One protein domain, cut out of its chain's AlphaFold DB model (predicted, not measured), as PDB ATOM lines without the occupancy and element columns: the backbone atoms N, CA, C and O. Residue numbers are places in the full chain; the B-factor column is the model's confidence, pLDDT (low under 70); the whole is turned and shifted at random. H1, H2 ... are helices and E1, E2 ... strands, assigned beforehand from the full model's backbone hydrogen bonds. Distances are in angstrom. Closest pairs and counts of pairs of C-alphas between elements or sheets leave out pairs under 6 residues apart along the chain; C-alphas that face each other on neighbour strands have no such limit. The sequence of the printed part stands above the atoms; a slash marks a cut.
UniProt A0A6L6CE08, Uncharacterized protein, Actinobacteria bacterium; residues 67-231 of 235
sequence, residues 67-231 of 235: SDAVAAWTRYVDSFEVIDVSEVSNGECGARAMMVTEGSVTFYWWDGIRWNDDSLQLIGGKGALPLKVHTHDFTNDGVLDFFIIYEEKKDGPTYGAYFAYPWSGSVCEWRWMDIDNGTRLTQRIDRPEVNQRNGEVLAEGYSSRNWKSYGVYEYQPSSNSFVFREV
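This is residues 67 to 231 of the 235 residues of an uncharacterized protein of Actinobacteria bacterium (UniProt A0A6L6CE08). Three sheets form a stack along the longest axis: E1 to E4 at one end, E5 to E7 in the middle, and the strongly twisted sheet of E8 to E12 at the other end. H1 covers the far face of the first sheet, and the small H2 is on its opposite face. The printed part has 165 residues with two named helices and twelve named strands, in the order H1, E1 to E4, H2, E5 to E12; its class is mostly strand. The sheets E1 E2 E3 E4 and E5 E6 E7 are antiparallel, and E8 E12 E11 E10 E9 is mixed. The whole is compact, with a radius of gyration of the C-alphas of 15.8 A and spans of 52 by 40 by 28 A.

H1, residues 67 to 77, begins at C-alpha 67 (-34.688, -56.283, 34.798) and is 15.7 A long. E1 is residues 89 to 91, E2 94 to 101, 23.4 A, E3 104 to 110, 19.7 A, and E4 115 to 117. H2 is residues 119 to 122. E5 is residues 130 to 136, 17.6 A, E6 145 to 151, 20.2 A, and E7 158 to 164, 19.8 A. E8 is residues 178 to 180, E9 193 to 195, E10 200 to 208, 21.3 A, E11 211 to 220, 21.6 A, and E12 225 to 230, ending at C-alpha 230 (-27.317, -18.185, 35.943).

H1 is on the sheet E1 E2 E3 E4 at a height of 9.5 A, along the strands; the closest C-alphas of H1 and E2, Ala 69 and Ala 95, are 6.8 A apart. E1 to E4, E5 to E7 and E9 to E12 are meanders, each strand the antiparallel neighbour of the one before; N 99 and O 106 of E2 and E3 are 3.0 A apart, and N 134 and O 147 of E5 and E6 2.8 A. Between the first two sheets, the closest C-alphas of E2 and E5, Val 100 and Pro 130, are 6.5 A apart. The strands of the third sheet stand at 53 degrees to those of E5 E6 E7. E8 is parallel to E12, with N 180 and O 226 2.7 A apart. E10 bends by 70 degrees at residue 203 and E11 by 83 degrees at 214. Every O i to N i+4 pair of H1 is within hydrogen-bond range; H2 is too short for one.

The farthest C-alphas, of Ile 113 and Asn 210, are 52.7 A apart. The printed part has no cut. The links H1 to E1, E7 to E8 and E8 to E9 are long. Mean pLDDT of the printed part is 90.0; residues 124 to 125 and 167 to 171 are under 70.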
ATOM      1  N   SER A  67     -33.383 -55.955  34.210       80.25
ATOM      2  CA  SER A  67     -34.688 -56.283  34.798       80.25
ATOM      3  C   SER A  67     -34.612 -57.073  36.107       80.25
ATOM      4  O   SER A  67     -35.459 -56.887  36.981       80.25
ATOM      5  N   ASP A  68     -33.620 -57.952  36.255       88.94
ATOM      6  CA  ASP A  68     -33.496 -58.833  37.418       88.94
ATOM      7  C   ASP A  68     -32.991 -58.044  38.626       88.94
ATOM      8  O   ASP A  68     -33.523 -58.198  39.725       88.94
ATOM      9  N   ALA A  69     -32.029 -57.141  38.406       92.12
ATOM     10  CA  ALA A  69     -31.541 -56.228  39.433       92.12
ATOM     11  C   ALA A  69     -32.671 -55.321  39.943       92.12
ATOM     12  O   ALA A  69     -32.874 -55.227  41.150       92.12
ATOM     13  N   VAL A  70     -33.464 -54.726  39.043       93.69
ATOM     14  CA  VAL A  70     -34.617 -53.882  39.414       93.69
ATOM     15  C   VAL A  70     -35.641 -54.664  40.238       93.69
ATOM     16  O   VAL A  70     -36.021 -54.230  41.322       93.69
ATOM     17  N   ALA A  71     -36.048 -55.852  39.781       93.25
ATOM     18  CA  ALA A  71     -37.015 -56.672  40.509       93.25
ATOM     19  C   ALA A  71     -36.481 -57.149  41.871       93.25
ATOM     20  O   ALA A  71     -37.248 -57.265  42.831       93.25
ATOM     21  N   ALA A  72     -35.181 -57.446  41.964       94.62
ATOM     22  CA  ALA A  72     -34.528 -57.785  43.220       94.62
ATOM     23  C   ALA A  72     -34.423 -56.574  44.154       94.62
ATOM     24  O   ALA A  72     -34.587 -56.738  45.359       94.62
ATOM     25  N   TRP A  73     -34.182 -55.373  43.615       96.12
ATOM     26  CA  TRP A  73     -34.106 -54.132  44.386       96.12
ATOM     27  C   TRP A  73     -35.419 -53.843  45.094       96.12
ATOM     28  O   TRP A  73     -35.416 -53.715  46.312       96.12
ATOM     29  N   THR A  74     -36.541 -53.867  44.366       94.81
ATOM     30  CA  THR A  74     -37.876 -53.660  44.949       94.81
ATOM     31  C   THR A  74     -38.140 -54.612  46.118       94.81
ATOM     32  O   THR A  74     -38.521 -54.177  47.196       94.81
ATOM     33  N   ARG A  75     -37.848 -55.910  45.961       95.00
ATOM     34  CA  ARG A  75     -38.048 -56.886  47.050       95.00
ATOM     35  C   ARG A  75     -37.086 -56.691  48.218       95.00
ATOM     36  O   ARG A  75     -37.432 -57.012  49.350       95.00
ATOM     37  N   TYR A  76     -35.861 -56.259  47.936       94.88
ATOM     38  CA  TYR A  76     -34.850 -56.029  48.959       94.88
ATOM     39  C   TYR A  76     -35.252 -54.850  49.847       94.88
ATOM     40  O   TYR A  76     -35.262 -54.998  51.068       94.88
ATOM     41  N   VAL A  77     -35.655 -53.723  49.251       95.88
ATOM     42  CA  VAL A  77     -36.037 -52.514  49.999       95.88
ATOM     43  C   VAL A  77     -37.304 -52.705  50.833       95.88
ATOM     44  O   VAL A  77     -37.365 -52.174  51.935       95.88
ATOM     45  N   ASP A  78     -38.250 -53.547  50.392       94.44
ATOM     46  CA  ASP A  78     -39.480 -53.873  51.140       94.44
ATOM     47  C   ASP A  78     -39.216 -54.509  52.521       94.44
ATOM     48  O   ASP A  78     -40.105 -54.565  53.370       94.44
ATOM     49  N   SER A  79     -37.998 -55.009  52.761       92.94
ATOM     50  CA  SER A  79     -37.599 -55.582  54.052       92.94
ATOM     51  C   SER A  79     -37.068 -54.558  55.066       92.94
ATOM     52  O   SER A  79     -36.744 -54.940  56.193       92.94
ATOM     53  N   PHE A  80     -37.000 -53.275  54.697       93.75
ATOM     54  CA  PHE A  80     -36.451 -52.197  55.519       93.75
ATOM     55  C   PHE A  80     -37.462 -51.068  55.747       93.75
ATOM     56  O   PHE A  80     -38.348 -50.814  54.936       93.75
ATOM     57  N   GLU A  81     -37.284 -50.337  56.847       95.38
ATOM     58  CA  GLU A  81     -37.932 -49.040  57.042       95.38
ATOM     59  C   GLU A  81     -37.115 -47.968  56.310       95.38
ATOM     60  O   GLU A  81     -36.044 -47.552  56.764       95.38
ATOM     61  N   VAL A  82     -37.597 -47.571  55.134       96.00
ATOM     62  CA  VAL A  82     -36.917 -46.622  54.245       96.00
ATOM     63  C   VAL A  82     -37.603 -45.259  54.271       96.00
ATOM     64  O   VAL A  82     -38.828 -45.166  54.314       96.00
ATOM     65  N   ILE A  83     -36.803 -44.195  54.220       96.50
ATOM     66  CA  ILE A  83     -37.280 -42.830  53.963       96.50
ATOM     67  C   ILE A  83     -37.447 -42.632  52.456       96.50
ATOM     68  O   ILE A  83     -38.459 -42.097  52.010       96.50
ATOM     69  N   ASP A  84     -36.448 -43.056  51.680       97.56
ATOM     70  CA  ASP A  84     -36.440 -42.933  50.224       97.56
ATOM     71  C   ASP A  84     -35.484 -43.949  49.588       97.56
ATOM     72  O   ASP A  84     -34.556 -44.444  50.236       97.56
ATOM     73  N   VAL A  85     -35.695 -44.258  48.312       97.44
ATOM     74  CA  VAL A  85     -34.871 -45.205  47.549       97.44
ATOM     75  C   VAL A  85     -34.618 -44.676  46.146       97.44
ATOM     76  O   VAL A  85     -35.488 -44.064  45.533       97.44
ATOM     77  N   SER A  86     -33.422 -44.927  45.622       97.38
ATOM     78  CA  SER A  86     -33.087 -44.541  44.256       97.38
ATOM     79  C   SER A  86     -33.715 -45.486  43.232       97.38
ATOM     80  O   SER A  86     -34.041 -46.643  43.532       97.38
ATOM     81  N   GLU A  87     -33.770 -45.031  41.981       95.94
ATOM     82  CA  GLU A  87     -33.864 -45.953  40.850       95.94
ATOM     83  C   GLU A  87     -32.554 -46.748  40.712       95.94
ATOM     84  O   GLU A  87     -31.509 -46.373  41.262       95.94
ATOM     85  N   VAL A  88     -32.604 -47.874  39.997       95.62
ATOM     86  CA  VAL A  88     -31.409 -48.685  39.747       95.62
ATOM     87  C   VAL A  88     -30.623 -48.082  38.592       95.62
ATOM     88  O   VAL A  88     -31.072 -48.094  37.446       95.62
ATOM     89  N   SER A  89     -29.415 -47.623  38.895       93.56
ATOM     90  CA  SER A  89     -28.444 -47.201  37.897       93.56
ATOM     91  C   SER A  89     -27.823 -48.423  37.236       93.56
ATOM     92  O   SER A  89     -27.221 -49.253  37.916       93.56
ATOM     93  N   ASN A  90     -27.994 -48.554  35.922       89.19
ATOM     94  CA  ASN A  90     -27.411 -49.633  35.132       89.19
ATOM     95  C   ASN A  90     -26.389 -49.042  34.163       89.19
ATOM     96  O   ASN A  90     -26.759 -48.282  33.275       89.19
ATOM     97  N   GLY A  91     -25.125 -49.429  34.309       79.94
ATOM     98  CA  GLY A  91     -24.064 -49.081  33.367       79.94
ATOM     99  C   GLY A  91     -23.166 -50.277  33.074       79.94
ATOM    100  O   GLY A  91     -23.366 -51.373  33.601       79.94
ATOM    101  N   GLU A  92     -22.120 -50.060  32.280       78.62
ATOM    102  CA  GLU A  92     -21.099 -51.086  31.996       78.62
ATOM    103  C   GLU A  92     -20.420 -51.610  33.276       78.62
ATOM    104  O   GLU A  92     -19.937 -52.738  33.336       78.62
ATOM    105  N   CYS A  93     -20.454 -50.803  34.336       77.44
ATOM    106  CA  CYS A  93     -19.911 -51.092  35.657       77.44
ATOM    107  C   CYS A  93     -20.852 -51.876  36.589       77.44
ATOM    108  O   CYS A  93     -20.565 -52.010  37.785       77.44
ATOM    109  N   GLY A  94     -21.956 -52.398  36.051       86.06
ATOM    110  CA  GLY A  94     -22.969 -53.147  36.786       86.06
ATOM    111  C   GLY A  94     -24.087 -52.266  37.338       86.06
ATOM    112  O   GLY A  94     -24.137 -51.060  37.098       86.06
ATOM    113  N   ALA A  95     -25.000 -52.899  38.077       92.19
ATOM    114  CA  ALA A  95     -26.149 -52.219  38.659       92.19
ATOM    115  C   ALA A  95     -25.839 -51.678  40.064       92.19
ATOM    116  O   ALA A  95     -25.252 -52.377  40.902       92.19
ATOM    117  N   ARG A  96     -26.250 -50.434  40.319       94.62
ATOM    118  CA  ARG A  96     -26.058 -49.707  41.581       94.62
ATOM    119  C   ARG A  96     -27.368 -49.084  42.052       94.62
ATOM    120  O   ARG A  96     -28.223 -48.747  41.237       94.62
ATOM    121  N   ALA A  97     -27.509 -48.914  43.362       97.00
ATOM    122  CA  ALA A  97     -28.663 -48.246  43.957       97.00
ATOM    123  C   ALA A  97     -28.314 -47.637  45.322       97.00
ATOM    124  O   ALA A  97     -27.324 -48.019  45.952       97.00
ATOM    125  N   MET A  98     -29.142 -46.705  45.786       97.06
ATOM    126  CA  MET A  98     -29.058 -46.090  47.105       97.06
ATOM    127  C   MET A  98     -30.343 -46.279  47.894       97.06
ATOM    128  O   MET A  98     -31.444 -46.175  47.357       97.06
ATOM    129  N   MET A  99     -30.184 -46.477  49.196       96.81
ATOM    130  CA  MET A  99     -31.284 -46.487  50.153       96.81
ATOM    131  C   MET A  99     -31.028 -45.435  51.222       96.81
ATOM    132  O   MET A  99     -29.923 -45.330  51.760       96.81
ATOM    133  N   VAL A 100     -32.059 -44.655  51.524       96.62
ATOM    134  CA  VAL A 100     -32.059 -43.665  52.594       96.62
ATOM    135  C   VAL A 100     -32.919 -44.199  53.730       96.62
ATOM    136  O   VAL A 100     -34.097 -44.496  53.549       96.62
ATOM    137  N   THR A 101     -32.326 -44.306  54.912       94.25
ATOM    138  CA  THR A 101     -32.995 -44.652  56.169       94.25
ATOM    139  C   THR A 101     -32.797 -43.518  57.167       94.25
ATOM    140  O   THR A 101     -32.039 -42.574  56.916       94.25
ATOM    141  N   GLU A 102     -33.414 -43.616  58.344       90.38
ATOM    142  CA  GLU A 102     -33.163 -42.646  59.408       90.38
ATOM    143  C   GLU A 102     -31.660 -42.566  59.734       90.38
ATOM    144  O   GLU A 102     -31.012 -43.554  60.088       90.38
ATOM    145  N   GLY A 103     -31.081 -41.377  59.544       86.94
ATOM    146  CA  GLY A 103     -29.683 -41.085  59.865       86.94
ATOM    147  C   GLY A 103     -28.630 -41.749  58.969       86.94
ATOM    148  O   GLY A 103     -27.439 -41.637  59.268       86.94
ATOM    149  N   SER A 104     -29.004 -42.427  57.875       90.56
ATOM    150  CA  SER A 104     -28.025 -43.059  56.984       90.56
ATOM    151  C   SER A 104     -28.474 -43.122  55.528       90.56
ATOM    152  O   SER A 104     -29.634 -43.335  55.210       90.56
ATOM    153  N   VAL A 105     -27.499 -42.966  54.636       94.69
ATOM    154  CA  VAL A 105     -27.592 -43.349  53.229       94.69
ATOM    155  C   VAL A 105     -26.610 -44.491  52.999       94.69
ATOM    156  O   VAL A 105     -25.459 -44.418  53.457       94.69
ATOM    157  N   THR A 106     -27.071 -45.546  52.342       95.00
ATOM    158  CA  THR A 106     -26.269 -46.712  51.977       95.00
ATOM    159  C   THR A 106     -26.227 -46.865  50.465       95.00
ATOM    160  O   THR A 106     -27.209 -46.604  49.773       95.00
ATOM    161  N   PHE A 107     -25.059 -47.243  49.949       95.69
ATOM    162  CA  PHE A 107     -24.812 -47.441  48.524       95.69
ATOM    163  C   PHE A 107     -24.594 -48.923  48.264       95.69
ATOM    164  O   PHE A 107     -23.807 -49.554  48.966       95.69
ATOM    165  N   TYR A 108     -25.284 -49.480  47.274       95.56
ATOM    166  CA  TYR A 108     -25.276 -50.909  46.995       95.56
ATOM    167  C   TYR A 108     -24.832 -51.222  45.581       95.56
ATOM    168  O   TYR A 108     -24.957 -50.419  44.654       95.56
ATOM    169  N   TRP A 109     -24.396 -52.466  45.410       93.44
ATOM    170  CA  TRP A 109     -24.170 -53.053  44.109       93.44
ATOM    171  C   TRP A 109     -24.716 -54.456  43.959       93.44
ATOM    172  O   TRP A 109     -24.757 -55.237  44.908       93.44
ATOM    173  N   TRP A 110     -25.101 -54.769  42.730       93.12
ATOM    174  CA  TRP A 110     -25.625 -56.067  42.351       93.12
ATOM    175  C   TRP A 110     -24.517 -56.984  41.831       93.12
ATOM    176  O   TRP A 110     -23.833 -56.644  40.866       93.12
ATOM    177  N   ASP A 111     -24.368 -58.167  42.429       89.25
ATOM    178  CA  ASP A 111     -23.391 -59.184  42.000       89.25
ATOM    179  C   ASP A 111     -23.969 -60.241  41.037       89.25
ATOM    180  O   ASP A 111     -23.323 -61.247  40.746       89.25
ATOM    181  N   GLY A 112     -25.196 -60.038  40.548       87.69
ATOM    182  CA  GLY A 112     -25.930 -61.030  39.757       87.69
ATOM    183  C   GLY A 112     -26.889 -61.898  40.576       87.69
ATOM    184  O   GLY A 112     -27.763 -62.530  39.985       87.69
ATOM    185  N   ILE A 113     -26.759 -61.922  41.907       88.62
ATOM    186  CA  ILE A 113     -27.539 -62.786  42.807       88.62
ATOM    187  C   ILE A 113     -28.139 -62.005  43.983       88.62
ATOM    188  O   ILE A 113     -29.270 -62.281  44.389       88.62
ATOM    189  N   ARG A 114     -27.399 -61.054  44.557       92.38
ATOM    190  CA  ARG A 114     -27.819 -60.255  45.712       92.38
ATOM    191  C   ARG A 114     -27.259 -58.830  45.669       92.38
ATOM    192  O   ARG A 114     -26.267 -58.536  45.001       92.38
ATOM    193  N   TRP A 115     -27.899 -57.954  46.439       94.88
ATOM    194  CA  TRP A 115     -27.410 -56.608  46.713       94.88
ATOM    195  C   TRP A 115     -26.366 -56.649  47.830       94.88
ATOM    196  O   TRP A 115     -26.597 -57.224  48.893       94.88
ATOM    197  N   ASN A 116     -25.210 -56.046  47.577       94.69
ATOM    198  CA  ASN A 116     -24.087 -55.968  48.501       94.69
ATOM    199  C   ASN A 116     -23.824 -54.502  48.853       94.69
ATOM    200  O   ASN A 116     -23.845 -53.643  47.974       94.69
ATOM    201  N   ASP A 117     -23.574 -54.222  50.129       94.31
ATOM    202  CA  ASP A 117     -23.235 -52.882  50.616       94.31
ATOM    203  C   ASP A 117     -21.832 -52.469  50.121       94.31
ATOM    204  O   ASP A 117     -20.864 -53.218  50.263       94.31
ATOM    205  N   ASP A 118     -21.727 -51.281  49.527       92.44
ATOM    206  CA  ASP A 118     -20.487 -50.613  49.112       92.44
ATOM    207  C   ASP A 118     -20.447 -49.156  49.605       92.44
ATOM    208  O   ASP A 118     -19.841 -48.272  48.995       92.44
ATOM    209  N   SER A 119     -21.070 -48.891  50.756       91.56
ATOM    210  CA  SER A 119     -21.121 -47.574  51.405       91.56
ATOM    211  C   SER A 119     -19.745 -47.047  51.818       91.56
ATOM    212  O   SER A 119     -19.618 -45.874  52.162       91.56
ATOM    213  N   LEU A 120     -18.694 -47.872  51.741       88.25
ATOM    214  CA  LEU A 120     -17.306 -47.421  51.844       88.25
ATOM    215  C   LEU A 120     -16.948 -46.397  50.752       88.25
ATOM    216  O   LEU A 120     -16.082 -45.560  50.979       88.25
ATOM    217  N   GLN A 121     -17.629 -46.397  49.600       87.38
ATOM    218  CA  GLN A 121     -17.423 -45.366  48.575       87.38
ATOM    219  C   GLN A 121     -18.022 -44.003  48.958       87.38
ATOM    220  O   GLN A 121     -17.623 -42.976  48.421       87.38
ATOM    221  N   LEU A 122     -18.941 -43.960  49.928       88.75
ATOM    222  CA  LEU A 122     -19.552 -42.709  50.385       88.75
ATOM    223  C   LEU A 122     -18.648 -41.913  51.343       88.75
ATOM    224  O   LEU A 122     -19.015 -40.806  51.749       88.75
ATOM    225  N   ILE A 123     -17.485 -42.452  51.735       79.19
ATOM    226  CA  ILE A 123     -16.571 -41.810  52.690       79.19
ATOM    227  C   ILE A 123     -16.131 -40.426  52.165       79.19
ATOM    228  O   ILE A 123     -15.884 -40.240  50.979       79.19
ATOM    229  N   GLY A 124     -16.049 -39.434  53.060       63.91
ATOM    230  CA  GLY A 124     -15.566 -38.077  52.762       63.91
ATOM    231  C   GLY A 124     -16.657 -37.033  52.489       63.91
ATOM    232  O   GLY A 124     -16.524 -35.909  52.966       63.91
ATOM    233  N   GLY A 125     -17.754 -37.398  51.814       62.75
ATOM    234  CA  GLY A 125     -18.835 -36.462  51.440       62.75
ATOM    235  C   GLY A 125     -20.214 -36.744  52.053       62.75
ATOM    236  O   GLY A 125     -21.101 -35.895  51.968       62.75
ATOM    237  N   LYS A 126     -20.400 -37.891  52.724       73.88
ATOM    238  CA  LYS A 126     -21.675 -38.285  53.352       73.88
ATOM    239  C   LYS A 126     -22.139 -37.270  54.410       73.88
ATOM    240  O   LYS A 126     -21.436 -36.996  55.384       73.88
ATOM    241  N   GLY A 127     -23.355 -36.749  54.242       78.75
ATOM    242  CA  GLY A 127     -24.043 -35.937  55.247       78.75
ATOM    243  C   GLY A 127     -24.653 -36.768  56.385       78.75
ATOM    244  O   GLY A 127     -24.819 -37.982  56.274       78.75
ATOM    245  N   ALA A 128     -24.976 -36.112  57.504       83.25
ATOM    246  CA  ALA A 128     -25.408 -36.787  58.736       83.25
ATOM    247  C   ALA A 128     -26.915 -37.098  58.810       83.25
ATOM    248  O   ALA A 128     -27.304 -37.964  59.585       83.25
ATOM    249  N   LEU A 129     -27.748 -36.373  58.059       91.88
ATOM    250  CA  LEU A 129     -29.211 -36.476  58.092       91.88
ATOM    251  C   LEU A 129     -29.756 -36.510  56.655       91.88
ATOM    252  O   LEU A 129     -30.215 -35.485  56.159       91.88
ATOM    253  N   PRO A 130     -29.602 -37.623  55.920       93.81
ATOM    254  CA  PRO A 130     -30.135 -37.726  54.566       93.81
ATOM    255  C   PRO A 130     -31.663 -37.759  54.601       93.81
ATOM    256  O   PRO A 130     -32.255 -38.407  55.459       93.81
ATOM    257  N   LEU A 131     -32.283 -37.059  53.656       95.06
ATOM    258  CA  LEU A 131     -33.735 -36.928  53.541       95.06
ATOM    259  C   LEU A 131     -34.275 -37.575  52.271       95.06
ATOM    260  O   LEU A 131     -35.395 -38.075  52.268       95.06
ATOM    261  N   LYS A 132     -33.515 -37.500  51.175       95.88
ATOM    262  CA  LYS A 132     -33.996 -37.909  49.856       95.88
ATOM    263  C   LYS A 132     -32.849 -38.223  48.908       95.88
ATOM    264  O   LYS A 132     -31.799 -37.583  49.001       95.88
ATOM    265  N   VAL A 133     -33.062 -39.145  47.973       97.19
ATOM    266  CA  VAL A 133     -32.155 -39.410  46.856       97.19
ATOM    267  C   VAL A 133     -32.884 -39.224  45.525       97.19
ATOM    268  O   VAL A 133     -33.847 -39.901  45.190       97.19
ATOM    269  N   HIS A 134     -32.400 -38.276  44.736       97.56
ATOM    270  CA  HIS A 134     -32.853 -38.021  43.377       97.56
ATOM    271  C   HIS A 134     -31.988 -38.802  42.396       97.56
ATOM    272  O   HIS A 134     -30.767 -38.801  42.531       97.56
ATOM    273  N   THR A 135     -32.611 -39.468  41.425       97.19
ATOM    274  CA  THR A 135     -31.895 -40.326  40.467       97.19
ATOM    275  C   THR A 135     -32.056 -39.803  39.051       97.19
ATOM    276  O   THR A 135     -33.165 -39.775  38.537       97.19
ATOM    277  N   HIS A 136     -30.991 -39.367  38.404       96.62
ATOM    278  CA  HIS A 136     -31.052 -38.894  37.022       96.62
ATOM    279  C   HIS A 136     -29.675 -39.047  36.398       96.62
ATOM    280  O   HIS A 136     -28.685 -39.024  37.116       96.62
ATOM    281  N   ASP A 137     -29.598 -39.165  35.079       94.06
ATOM    282  CA  ASP A 137     -28.338 -38.986  34.358       94.06
ATOM    283  C   ASP A 137     -27.937 -37.502  34.442       94.06
ATOM    284  O   ASP A 137     -28.410 -36.673  33.661       94.06
ATOM    285  N   PHE A 138     -27.221 -37.123  35.502       94.62
ATOM    286  CA  PHE A 138     -26.851 -35.734  35.777       94.62
ATOM    287  C   PHE A 138     -25.552 -35.371  35.042       94.62
ATOM    288  O   PHE A 138     -25.338 -34.199  34.714       94.62
ATOM    289  N   THR A 139     -24.692 -36.355  34.770       92.50
ATOM    290  CA  THR A 139     -23.447 -36.203  34.002       92.50
ATOM    291  C   THR A 139     -23.648 -36.292  32.485       92.50
ATOM    292  O   THR A 139     -22.761 -35.878  31.735       92.50
ATOM    293  N   ASN A 140     -24.828 -36.715  32.020       90.94
ATOM    294  CA  ASN A 140     -25.158 -36.981  30.615       90.94
ATOM    295  C   ASN A 140     -24.259 -38.055  29.981       90.94
ATOM    296  O   ASN A 140     -23.847 -37.922  28.823       90.94
ATOM    297  N   ASP A 141     -23.928 -39.098  30.741       86.75
ATOM    298  CA  ASP A 141     -23.097 -40.218  30.289       86.75
ATOM    299  C   ASP A 141     -23.900 -41.503  29.998       86.75
ATOM    300  O   ASP A 141     -23.335 -42.510  29.559       86.75
ATOM    301  N   GLY A 142     -25.225 -41.458  30.169       88.88
ATOM    302  CA  GLY A 142     -26.132 -42.585  29.975       88.88
ATOM    303  C   GLY A 142     -26.263 -43.508  31.190       88.88
ATOM    304  O   GLY A 142     -27.013 -44.487  31.120       88.88
ATOM    305  N   VAL A 143     -25.572 -43.218  32.294       90.25
ATOM    306  CA  VAL A 143     -25.680 -43.905  33.582       90.25
ATOM    307  C   VAL A 143     -26.456 -43.007  34.545       90.25
ATOM    308  O   VAL A 143     -26.252 -41.804  34.615       90.25
ATOM    309  N   LEU A 144     -27.399 -43.577  35.300       94.19
ATOM    310  CA  LEU A 144     -28.142 -42.781  36.278       94.19
ATOM    311  C   LEU A 144     -27.244 -42.450  37.471       94.19
ATOM    312  O   LEU A 144     -26.741 -43.360  38.125       94.19
ATOM    313  N   ASP A 145     -27.113 -41.177  37.799       94.75
ATOM    314  CA  ASP A 145     -26.401 -40.675  38.968       94.75
ATOM    315  C   ASP A 145     -27.351 -40.395  40.136       94.75
ATOM    316  O   ASP A 145     -28.580 -40.425  40.007       94.75
ATOM    317  N   PHE A 146     -26.771 -40.061  41.291       96.56
ATOM    318  CA  PHE A 146     -27.518 -39.783  42.510       96.56
ATOM    319  C   PHE A 146     -27.256 -38.363  43.012       96.56
ATOM    320  O   PHE A 146     -26.111 -37.949  43.198       96.56
ATOM    321  N   PHE A 147     -28.322 -37.626  43.308       97.06
ATOM    322  CA  PHE A 147     -28.260 -36.361  44.030       97.06
ATOM    323  C   PHE A 147     -28.967 -36.505  45.376       97.06
ATOM    324  O   PHE A 147     -30.178 -36.715  45.441       97.06
ATOM    325  N   ILE A 148     -28.209 -36.416  46.465       96.50
ATOM    326  CA  ILE A 148     -28.717 -36.676  47.812       96.50
ATOM    327  C   ILE A 148     -28.987 -35.349  48.504       96.50
ATOM    328  O   ILE A 148     -28.098 -34.502  48.563       96.50
ATOM    329  N   ILE A 149     -30.191 -35.188  49.055       95.88
ATOM    330  CA  ILE A 149     -30.572 -34.047  49.892       95.88
ATOM    331  C   ILE A 149     -30.416 -34.437  51.360       95.88
ATOM    332  O   ILE A 149     -30.878 -35.492  51.795       95.88
ATOM    333  N   TYR A 150     -29.793 -33.553  52.127       94.44
ATOM    334  CA  TYR A 150     -29.537 -33.672  53.551       94.44
ATOM    335  C   TYR A 150     -30.137 -32.496  54.316       94.44
ATOM    336  O   TYR A 150     -30.222 -31.381  53.803       94.44
ATOM    337  N   GLU A 151     -30.473 -32.735  55.575       91.44
ATOM    338  CA  GLU A 151     -30.755 -31.699  56.559       91.44
ATOM    339  C   GLU A 151     -29.466 -31.256  57.267       91.44
ATOM    340  O   GLU A 151     -28.572 -32.063  57.565       91.44
ATOM    341  N   GLU A 152     -29.362 -29.966  57.572       84.94
ATOM    342  CA  GLU A 152     -28.339 -29.457  58.475       84.94
ATOM    343  C   GLU A 152     -28.806 -29.555  59.937       84.94
ATOM    344  O   GLU A 152     -29.965 -29.324  60.273       84.94
ATOM    345  N   LYS A 153     -27.896 -29.917  60.849       80.25
ATOM    346  CA  LYS A 153     -28.241 -30.036  62.273       80.25
ATOM    347  C   LYS A 153     -28.549 -28.653  62.855       80.25
ATOM    348  O   LYS A 153     -27.695 -27.778  62.771       80.25
ATOM    349  N   LYS A 154     -29.667 -28.543  63.589       74.50
ATOM    350  CA  LYS A 154     -30.172 -27.331  64.275       74.50
ATOM    351  C   LYS A 154     -30.695 -26.265  63.305       74.50
ATOM    352  O   LYS A 154     -29.944 -25.369  62.937       74.50
ATOM    353  N   ASP A 155     -31.975 -26.360  62.943       70.75
ATOM    354  CA  ASP A 155     -32.749 -25.365  62.173       70.75
ATOM    355  C   ASP A 155     -32.050 -24.815  60.908       70.75
ATOM    356  O   ASP A 155     -32.353 -23.717  60.434       70.75
ATOM    357  N   GLY A 156     -31.076 -25.556  60.375       77.31
ATOM    358  CA  GLY A 156     -30.270 -25.143  59.237       77.31
ATOM    359  C   GLY A 156     -30.969 -25.450  57.912       77.31
ATOM    360  O   GLY A 156     -31.932 -26.219  57.872       77.31
ATOM    361  N   PRO A 157     -30.524 -24.839  56.801       83.69
ATOM    362  CA  PRO A 157     -31.036 -25.179  55.483       83.69
ATOM    363  C   PRO A 157     -30.767 -26.643  55.123       83.69
ATOM    364  O   PRO A 157     -29.810 -27.263  55.585       83.69
ATOM    365  N   THR A 158     -31.576 -27.184  54.217       91.94
ATOM    366  CA  THR A 158     -31.180 -28.393  53.501       91.94
ATOM    367  C   THR A 158     -30.003 -28.093  52.578       91.94
ATOM    368  O   THR A 158     -29.837 -26.969  52.095       91.94
ATOM    369  N   TYR A 159     -29.194 -29.104  52.301       93.44
ATOM    370  CA  TYR A 159     -28.139 -29.044  51.296       93.44
ATOM    371  C   TYR A 159     -28.132 -30.330  50.480       93.44
ATOM    372  O   TYR A 159     -28.680 -31.341  50.910       93.44
ATOM    373  N   GLY A 160     -27.518 -30.306  49.304       94.19
ATOM    374  CA  GLY A 160     -27.400 -31.487  48.462       94.19
ATOM    375  C   GLY A 160     -26.012 -31.686  47.882       94.19
ATOM    376  O   GLY A 160     -25.206 -30.755  47.841       94.19
ATOM    377  N   ALA A 161     -25.736 -32.917  47.467       94.31
ATOM    378  CA  ALA A 161     -24.461 -33.323  46.893       94.31
ATOM    379  C   ALA A 161     -24.673 -34.365  45.788       94.31
ATOM    380  O   ALA A 161     -25.523 -35.250  45.914       94.31
ATOM    381  N   TYR A 162     -23.873 -34.261  44.726       93.75
ATOM    382  CA  TYR A 162     -23.845 -35.227  43.631       93.75
ATOM    383  C   TYR A 162     -22.898 -36.379  43.954       93.75
ATOM    384  O   TYR A 162     -21.737 -36.154  44.307       93.75
ATOM    385  N   PHE A 163     -23.384 -37.600  43.770       93.31
ATOM    386  CA  PHE A 163     -22.600 -38.822  43.792       93.31
ATOM    387  C   PHE A 163     -22.801 -39.542  42.462       93.31
ATOM    388  O   PHE A 163     -23.882 -40.066  42.186       93.31
ATOM    389  N   ALA A 164     -21.774 -39.504  41.623       91.25
ATOM    390  CA  ALA A 164     -21.907 -39.799  40.203       91.25
ATOM    391  C   ALA A 164     -20.739 -40.631  39.683       91.25
ATOM    392  O   ALA A 164     -19.686 -40.744  40.333       91.25
ATOM    393  N   TYR A 165     -20.939 -41.174  38.487       83.50
ATOM    394  CA  TYR A 165     -19.881 -41.770  37.692       83.50
ATOM    395  C   TYR A 165     -19.182 -40.667  36.866       83.50
ATOM    396  O   TYR A 165     -19.823 -39.980  36.078       83.50
ATOM    397  N   PRO A 166     -17.880 -40.389  37.068       72.62
ATOM    398  CA  PRO A 166     -17.211 -39.307  36.356       72.62
ATOM    399  C   PRO A 166     -16.854 -39.691  34.913       72.62
ATOM    400  O   PRO A 166     -16.295 -40.759  34.656       72.62
ATOM    401  N   TRP A 167     -17.017 -38.744  33.984       67.44
ATOM    402  CA  TRP A 167     -16.621 -38.897  32.582       67.44
ATOM    403  C   TRP A 167     -15.098 -38.740  32.403       67.44
ATOM    404  O   TRP A 167     -14.592 -37.763  31.858       67.44
ATOM    405  N   SER A 168     -14.317 -39.705  32.889       54.97
ATOM    406  CA  SER A 168     -12.904 -39.863  32.523       54.97
ATOM    407  C   SER A 168     -12.508 -41.331  32.646       54.97
ATOM    408  O   SER A 168     -12.334 -41.852  33.746       54.97
ATOM    409  N   GLY A 169     -12.424 -41.999  31.494       53.50
ATOM    410  CA  GLY A 169     -12.334 -43.448  31.372       53.50
ATOM    411  C   GLY A 169     -11.184 -44.078  32.152       53.50
ATOM    412  O   GLY A 169     -10.023 -43.725  31.965       53.50
ATOM    413  N   SER A 170     -11.524 -45.034  33.017       54.84
ATOM    414  CA  SER A 170     -10.855 -46.347  33.145       54.84
ATOM    415  C   SER A 170     -11.171 -47.083  34.451       54.84
ATOM    416  O   SER A 170     -10.646 -48.175  34.657       54.84
ATOM    417  N   VAL A 171     -12.052 -46.584  35.322       61.91
ATOM    418  CA  VAL A 171     -12.427 -47.350  36.519       61.91
ATOM    419  C   VAL A 171     -13.874 -47.104  36.911       61.91
ATOM    420  O   VAL A 171     -14.352 -45.979  36.857       61.91
ATOM    421  N   CYS A 172     -14.566 -48.180  37.290       74.75
ATOM    422  CA  CYS A 172     -15.928 -48.214  37.831       74.75
ATOM    423  C   CYS A 172     -16.030 -47.548  39.213       74.75
ATOM    424  O   CYS A 172     -16.434 -48.183  40.191       74.75
ATOM    425  N   GLU A 173     -15.606 -46.291  39.288       82.56
ATOM    426  CA  GLU A 173     -15.434 -45.512  40.504       82.56
ATOM    427  C   GLU A 173     -16.577 -44.515  40.650       82.56
ATOM    428  O   GLU A 173     -16.815 -43.688  39.773       82.56
ATOM    429  N   TRP A 174     -17.278 -44.605  41.772       89.06
ATOM    430  CA  TRP A 174     -18.295 -43.642  42.149       89.06
ATOM    431  C   TRP A 174     -17.714 -42.689  43.178       89.06
ATOM    432  O   TRP A 174     -17.007 -43.112  44.094       89.06
ATOM    433  N   ARG A 175     -18.009 -41.399  43.042       90.19
ATOM    434  CA  ARG A 175     -17.451 -40.393  43.946       90.19
ATOM    435  C   ARG A 175     -18.360 -39.190  44.117       90.19
ATOM    436  O   ARG A 175     -19.238 -38.920  43.301       90.19
ATOM    437  N   TRP A 176     -18.084 -38.443  45.178       92.81
ATOM    438  CA  TRP A 176     -18.642 -37.113  45.383       92.81
ATOM    439  C   TRP A 176     -18.070 -36.148  44.352       92.81
ATOM    440  O   TRP A 176     -16.850 -36.052  44.201       92.81
ATOM    441  N   MET A 177     -18.950 -35.453  43.639       92.75
ATOM    442  CA  MET A 177     -18.542 -34.576  42.549       92.75
ATOM    443  C   MET A 177     -18.208 -33.183  43.054       92.75
ATOM    444  O   MET A 177     -18.870 -32.647  43.947       92.75
ATOM    445  N   ASP A 178     -17.196 -32.586  42.434       93.81
ATOM    446  CA  ASP A 178     -16.882 -31.183  42.644       93.81
ATOM    447  C   ASP A 178     -17.962 -30.304  42.012       93.81
ATOM    448  O   ASP A 178     -18.507 -30.597  40.945       93.81
ATOM    449  N   ILE A 179     -18.263 -29.204  42.688       95.12
ATOM    450  CA  ILE A 179     -19.298 -28.242  42.342       95.12
ATOM    451  C   ILE A 179     -18.654 -26.857  42.366       95.12
ATOM    452  O   ILE A 179     -18.260 -26.360  43.420       95.12
ATOM    453  N   ASP A 180     -18.548 -26.222  41.209       95.19
ATOM    454  CA  ASP A 180     -18.196 -24.815  41.086       95.19
ATOM    455  C   ASP A 180     -19.460 -23.964  41.234       95.19
ATOM    456  O   ASP A 180     -20.310 -23.907  40.346       95.19
ATOM    457  N   ASN A 181     -19.585 -23.280  42.370       93.44
ATOM    458  CA  ASN A 181     -20.717 -22.391  42.627       93.44
ATOM    459  C   ASN A 181     -20.548 -20.984  42.014       93.44
ATOM    460  O   ASN A 181     -21.340 -20.092  42.319       93.44
ATOM    461  N   GLY A 182     -19.499 -20.769  41.210       90.75
ATOM    462  CA  GLY A 182     -19.129 -19.497  40.584       90.75
ATOM    463  C   GLY A 182     -18.131 -18.654  41.387       90.75
ATOM    464  O   GLY A 182     -17.673 -17.608  40.921       90.75
ATOM    465  N   THR A 183     -17.764 -19.088  42.599       90.38
ATOM    466  CA  THR A 183     -16.715 -18.446  43.421       90.38
ATOM    467  C   THR A 183     -15.620 -19.404  43.859       90.38
ATOM    468  O   THR A 183     -14.469 -18.989  43.999       90.38
ATOM    469  N   ARG A 184     -15.983 -20.657  44.140       90.50
ATOM    470  CA  ARG A 184     -15.095 -21.689  44.667       90.50
ATOM    471  C   ARG A 184     -15.629 -23.071  44.318       90.50
ATOM    472  O   ARG A 184     -16.834 -23.248  44.139       90.50
ATOM    473  N   LEU A 185     -14.730 -24.047  44.360       92.38
ATOM    474  CA  LEU A 185     -15.091 -25.457  44.355       92.38
ATOM    475  C   LEU A 185     -15.593 -25.879  45.743       92.38
ATOM    476  O   LEU A 185     -14.998 -25.554  46.773       92.38
ATOM    477  N   THR A 186     -16.717 -26.578  45.752       91.12
ATOM    478  CA  THR A 186     -17.384 -27.186  46.906       91.12
ATOM    479  C   THR A 186     -17.876 -28.580  46.500       91.12
ATOM    480  O   THR A 186     -17.738 -28.972  45.353       91.12
ATOM    481  N   GLN A 187     -18.451 -29.339  47.426       90.56
ATOM    482  CA  GLN A 187     -19.160 -30.598  47.139       90.56
ATOM    483  C   GLN A 187     -20.620 -30.532  47.606       90.56
ATOM    484  O   GLN A 187     -21.288 -31.548  47.774       90.56
ATOM    485  N   ARG A 188     -21.101 -29.317  47.898       91.88
ATOM    486  CA  ARG A 188     -22.423 -29.057  48.469       91.88
ATOM    487  C   ARG A 188     -23.100 -27.884  47.784       91.88
ATOM    488  O   ARG A 188     -22.450 -26.868  47.532       91.88
ATOM    489  N   ILE A 189     -24.401 -28.031  47.561       93.19
ATOM    490  CA  ILE A 189     -25.323 -26.987  47.115       93.19
ATOM    491  C   ILE A 189     -26.284 -26.703  48.262       93.19
ATOM    492  O   ILE A 189     -26.944 -27.620  48.746       93.19
ATOM    493  N   ASP A 190     -26.380 -25.448  48.683       92.31
ATOM    494  CA  ASP A 190     -27.297 -25.040  49.746       92.31
ATOM    495  C   ASP A 190     -28.697 -24.791  49.168       92.31
ATOM    496  O   ASP A 190     -28.836 -24.133  48.136       92.31
ATOM    497  N   ARG A 191     -29.733 -25.280  49.857       93.50
ATOM    498  CA  ARG A 191     -31.156 -25.152  49.484       93.50
ATOM    499  C   ARG A 191     -31.460 -25.532  48.023       93.50
ATOM    500  O   ARG A 191     -32.043 -24.720  47.303       93.50
ATOM    501  N   PRO A 192     -31.071 -26.735  47.565       95.38
ATOM    502  CA  PRO A 192     -31.337 -27.149  46.198       95.38
ATOM    503  C   PRO A 192     -32.832 -27.402  45.965       95.38
ATOM    504  O   PRO A 192     -33.510 -28.034  46.776       95.38
ATOM    505  N   GLU A 193     -33.315 -26.971  44.807       95.56
ATOM    506  CA  GLU A 193     -34.596 -27.342  44.222       95.56
ATOM    507  C   GLU A 193     -34.338 -28.311  43.069       95.56
ATOM    508  O   GLU A 193     -33.682 -27.966  42.087       95.56
ATOM    509  N   VAL A 194     -34.838 -29.541  43.185       95.69
ATOM    510  CA  VAL A 194     -34.580 -30.588  42.192       95.69
ATOM    511  C   VAL A 194     -35.810 -30.796  41.321       95.69
ATOM    512  O   VAL A 194     -36.845 -31.288  41.778       95.69
ATOM    513  N   ASN A 195     -35.685 -30.477  40.038       94.44
ATOM    514  CA  ASN A 195     -36.642 -30.870  39.019       94.44
ATOM    515  C   ASN A 195     -36.267 -32.253  38.482       94.44
ATOM    516  O   ASN A 195     -35.624 -32.401  37.444       94.44
ATOM    517  N   GLN A 196     -36.719 -33.275  39.208       88.88
ATOM    518  CA  GLN A 196     -36.442 -34.683  38.923       88.88
ATOM    519  C   GLN A 196     -36.778 -35.096  37.483       88.88
ATOM    520  O   GLN A 196     -36.095 -35.936  36.914       88.88
ATOM    521  N   ARG A 197     -37.829 -34.518  36.889       89.38
ATOM    522  CA  ARG A 197     -38.279 -34.879  35.537       89.38
ATOM    523  C   ARG A 197     -37.272 -34.485  34.457       89.38
ATOM    524  O   ARG A 197     -37.213 -35.149  33.428       89.38
ATOM    525  N   ASN A 198     -36.550 -33.393  34.686       91.00
ATOM    526  CA  ASN A 198     -35.610 -32.824  33.728       91.00
ATOM    527  C   ASN A 198     -34.145 -33.020  34.153       91.00
ATOM    528  O   ASN A 198     -33.257 -32.597  33.420       91.00
ATOM    529  N   GLY A 199     -33.892 -33.571  35.345       92.00
ATOM    530  CA  GLY A 199     -32.542 -33.683  35.899       92.00
ATOM    531  C   GLY A 199     -31.913 -32.340  36.261       92.00
ATOM    532  O   GLY A 199     -30.695 -32.229  36.323       92.00
ATOM    533  N   GLU A 200     -32.719 -31.302  36.489       95.50
ATOM    534  CA  GLU A 200     -32.199 -29.968  36.798       95.50
ATOM    535  C   GLU A 200     -32.130 -29.779  38.313       95.50
ATOM    536  O   GLU A 200     -33.124 -29.966  39.019       95.50
ATOM    537  N   VAL A 201     -30.973 -29.349  38.814       96.94
ATOM    538  CA  VAL A 201     -30.821 -28.886  40.197       96.94
ATOM    539  C   VAL A 201     -30.615 -27.383  40.176       96.94
ATOM    540  O   VAL A 201     -29.593 -26.888  39.690       96.94
ATOM    541  N   LEU A 202     -31.596 -26.659  40.704       96.25
ATOM    542  CA  LEU A 202     -31.563 -25.213  40.816       96.25
ATOM    543  C   LEU A 202     -31.213 -24.798  42.240       96.25
ATOM    544  O   LEU A 202     -31.692 -25.392  43.200       96.25
ATOM    545  N   ALA A 203     -30.381 -23.773  42.387       95.56
ATOM    546  CA  ALA A 203     -30.122 -23.159  43.684       95.56
ATOM    547  C   ALA A 203     -29.484 -21.773  43.532       95.56
ATOM    548  O   ALA A 203     -29.241 -21.276  42.425       95.56
ATOM    549  N   GLU A 204     -29.172 -21.150  44.669       94.00
ATOM    550  CA  GLU A 204     -28.285 -19.991  44.689       94.00
ATOM    551  C   GLU A 204     -26.862 -20.371  44.242       94.00
ATOM    552  O   GLU A 204     -26.320 -21.425  44.582       94.00
ATOM    553  N   GLY A 205     -26.234 -19.458  43.511       92.81
ATOM    554  CA  GLY A 205     -24.824 -19.480  43.141       92.81
ATOM    555  C   GLY A 205     -24.343 -18.062  42.852       92.81
ATOM    556  O   GLY A 205     -24.983 -17.085  43.254       92.81
ATOM    557  N   TYR A 206     -23.215 -17.929  42.161       92.38
ATOM    558  CA  TYR A 206     -22.569 -16.641  41.929       92.38
ATOM    559  C   TYR A 206     -22.284 -16.422  40.439       92.38
ATOM    560  O   TYR A 206     -21.471 -17.122  39.847       92.38
ATOM    561  N   SER A 207     -22.915 -15.420  39.820       88.19
ATOM    562  CA  SER A 207     -22.621 -15.035  38.426       88.19
ATOM    563  C   SER A 207     -21.315 -14.243  38.297       88.19
ATOM    564  O   SER A 207     -20.722 -14.147  37.224       88.19
ATOM    565  N   SER A 208     -20.847 -13.681  39.410       82.56
ATOM    566  CA  SER A 208     -19.511 -13.117  39.578       82.56
ATOM    567  C   SER A 208     -19.117 -13.187  41.052       82.56
ATOM    568  O   SER A 208     -19.971 -13.398  41.912       82.56
ATOM    569  N   ARG A 209     -17.838 -12.937  41.366       77.69
ATOM    570  CA  ARG A 209     -17.261 -13.130  42.710       77.69
ATOM    571  C   ARG A 209     -18.085 -12.543  43.870       77.69
ATOM    572  O   ARG A 209     -18.039 -13.087  44.966       77.69
ATOM    573  N   ASN A 210     -18.825 -11.458  43.633       81.50
ATOM    574  CA  ASN A 210     -19.597 -10.754  44.659       81.50
ATOM    575  C   ASN A 210     -21.108 -10.708  44.380       81.50
ATOM    576  O   ASN A 210     -21.831 -10.056  45.130       81.50
ATOM    577  N   TRP A 211     -21.594 -11.340  43.309       86.88
ATOM    578  CA  TRP A 211     -22.994 -11.222  42.909       86.88
ATOM    579  C   TRP A 211     -23.698 -12.567  42.976       86.88
ATOM    580  O   TRP A 211     -23.461 -13.444  42.145       86.88
ATOM    581  N   LYS A 212     -24.559 -12.713  43.987       91.56
ATOM    582  CA  LYS A 212     -25.435 -13.872  44.118       91.56
ATOM    583  C   LYS A 212     -26.519 -13.836  43.050       91.56
ATOM    584  O   LYS A 212     -27.114 -12.794  42.781       91.56
ATOM    585  N   SER A 213     -26.809 -14.998  42.499       93.44
ATOM    586  CA  SER A 213     -27.868 -15.210  41.521       93.44
ATOM    587  C   SER A 213     -28.490 -16.584  41.731       93.44
ATOM    588  O   SER A 213     -27.941 -17.421  42.442       93.44
ATOM    589  N   TYR A 214     -29.630 -16.816  41.097       94.12
ATOM    590  CA  TYR A 214     -30.288 -18.114  41.083       94.12
ATOM    591  C   TYR A 214     -30.113 -18.752  39.707       94.12
ATOM    592  O   TYR A 214     -30.146 -18.060  38.684       94.12
ATOM    593  N   GLY A 215     -29.885 -20.056  39.669       94.94
ATOM    594  CA  GLY A 215     -29.531 -20.737  38.434       94.94
ATOM    595  C   GLY A 215     -29.501 -22.244  38.582       94.94
ATOM    596  O   GLY A 215     -29.946 -22.775  39.594       94.94
ATOM    597  N   VAL A 216     -28.982 -22.907  37.556       96.00
ATOM    598  CA  VAL A 216     -28.889 -24.364  37.453       96.00
ATOM    599  C   VAL A 216     -27.437 -24.811  37.601       96.00
ATOM    600  O   VAL A 216     -26.516 -24.079  37.236       96.00
ATOM    601  N   TYR A 217     -27.224 -25.999  38.159       96.50
ATOM    602  CA  TYR A 217     -25.917 -26.649  38.215       96.50
ATOM    603  C   TYR A 217     -25.838 -27.727  37.137       96.50
ATOM    604  O   TYR A 217     -26.537 -28.731  37.220       96.50
ATOM    605  N   GLU A 218     -24.973 -27.522  36.146       94.81
ATOM    606  CA  GLU A 218     -24.825 -28.407  34.983       94.81
ATOM    607  C   GLU A 218     -23.471 -29.110  35.007       94.81
ATOM    608  O   GLU A 218     -22.457 -28.493  35.342       94.81
ATOM    609  N   TYR A 219     -23.428 -30.385  34.627       94.31
ATOM    610  CA  TYR A 219     -22.161 -31.099  34.522       94.31
ATOM    611  C   TYR A 219     -21.319 -30.582  33.351       94.31
ATOM    612  O   TYR A 219     -21.788 -30.443  32.222       94.31
ATOM    613  N   GLN A 220     -20.045 -30.324  33.622       92.69
ATOM    614  CA  GLN A 220     -19.066 -29.838  32.664       92.69
ATOM    615  C   GLN A 220     -17.960 -30.901  32.503       92.69
ATOM    616  O   GLN A 220     -17.053 -30.977  33.338       92.69
ATOM    617  N   PRO A 221     -17.960 -31.690  31.409       89.06
ATOM    618  CA  PRO A 221     -16.996 -32.781  31.221       89.06
ATOM    619  C   PRO A 221     -15.536 -32.316  31.205       89.06
ATOM    620  O   PRO A 221     -14.651 -33.003  31.707       89.06
ATOM    621  N   SER A 222     -15.270 -31.109  30.691       88.38
ATOM    622  CA  SER A 222     -13.912 -30.550  30.607       88.38
ATOM    623  C   SER A 222     -13.248 -30.318  31.966       88.38
ATOM    624  O   SER A 222     -12.024 -30.292  32.042       88.38
ATOM    625  N   SER A 223     -14.038 -30.110  33.021       88.69
ATOM    626  CA  SER A 223     -13.560 -29.938  34.397       88.69
ATOM    627  C   SER A 223     -13.967 -31.088  35.316       88.69
ATOM    628  O   SER A 223     -13.541 -31.109  36.466       88.69
ATOM    629  N   ASN A 224     -14.759 -32.043  34.812       90.12
ATOM    630  CA  ASN A 224     -15.308 -33.168  35.563       90.12
ATOM    631  C   ASN A 224     -16.012 -32.717  36.862       90.12
ATOM    632  O   ASN A 224     -15.823 -33.298  37.932       90.12
ATOM    633  N   SER A 225     -16.792 -31.639  36.751       93.25
ATOM    634  CA  SER A 225     -17.460 -30.958  37.863       93.25
ATOM    635  C   SER A 225     -18.820 -30.402  37.438       93.25
ATOM    636  O   SER A 225     -19.060 -30.178  36.253       93.25
ATOM    637  N   PHE A 226     -19.703 -30.147  38.401       95.50
ATOM    638  CA  PHE A 226     -20.932 -29.387  38.176       95.50
ATOM    639  C   PHE A 226     -20.647 -27.892  38.287       95.50
ATOM    640  O   PHE A 226     -19.983 -27.461  39.222       95.50
ATOM    641  N   VAL A 227     -21.144 -27.091  37.353       95.56
ATOM    642  CA  VAL A 227     -20.860 -25.655  37.271       95.56
ATOM    643  C   VAL A 227     -22.160 -24.870  37.320       95.56
ATOM    644  O   VAL A 227     -23.112 -25.164  36.598       95.56
ATOM    645  N   PHE A 228     -22.186 -23.840  38.162       96.19
ATOM    646  CA  PHE A 228     -23.302 -22.913  38.251       96.19
ATOM    647  C   PHE A 228     -23.485 -22.107  36.953       96.19
ATOM    648  O   PHE A 228     -22.559 -21.462  36.451       96.19
ATOM    649  N   ARG A 229     -24.719 -22.078  36.446       94.12
ATOM    650  CA  ARG A 229     -25.160 -21.273  35.305       94.12
ATOM    651  C   ARG A 229     -26.365 -20.433  35.708       94.12
ATOM    652  O   ARG A 229     -27.420 -20.956  36.061       94.12
ATOM    653  N   GLU A 230     -26.222 -19.111  35.644       91.81
ATOM    654  CA  GLU A 230     -27.317 -18.185  35.943       91.81
ATOM    655  C   GLU A 230     -28.484 -18.381  34.961       91.81
ATOM    656  O   GLU A 230     -28.321 -18.246  33.746       91.81
ATOM    657  N   VAL A 231     -29.687 -18.615  35.493       86.75
ATOM    658  CA  VAL A 231     -30.916 -18.651  34.695       86.75
ATOM    659  C   VAL A 231     -31.540 -17.264  34.747       86.75
ATOM    660  O   VAL A 231     -32.179 -16.869  35.725       86.75
TER     661      VAL A 231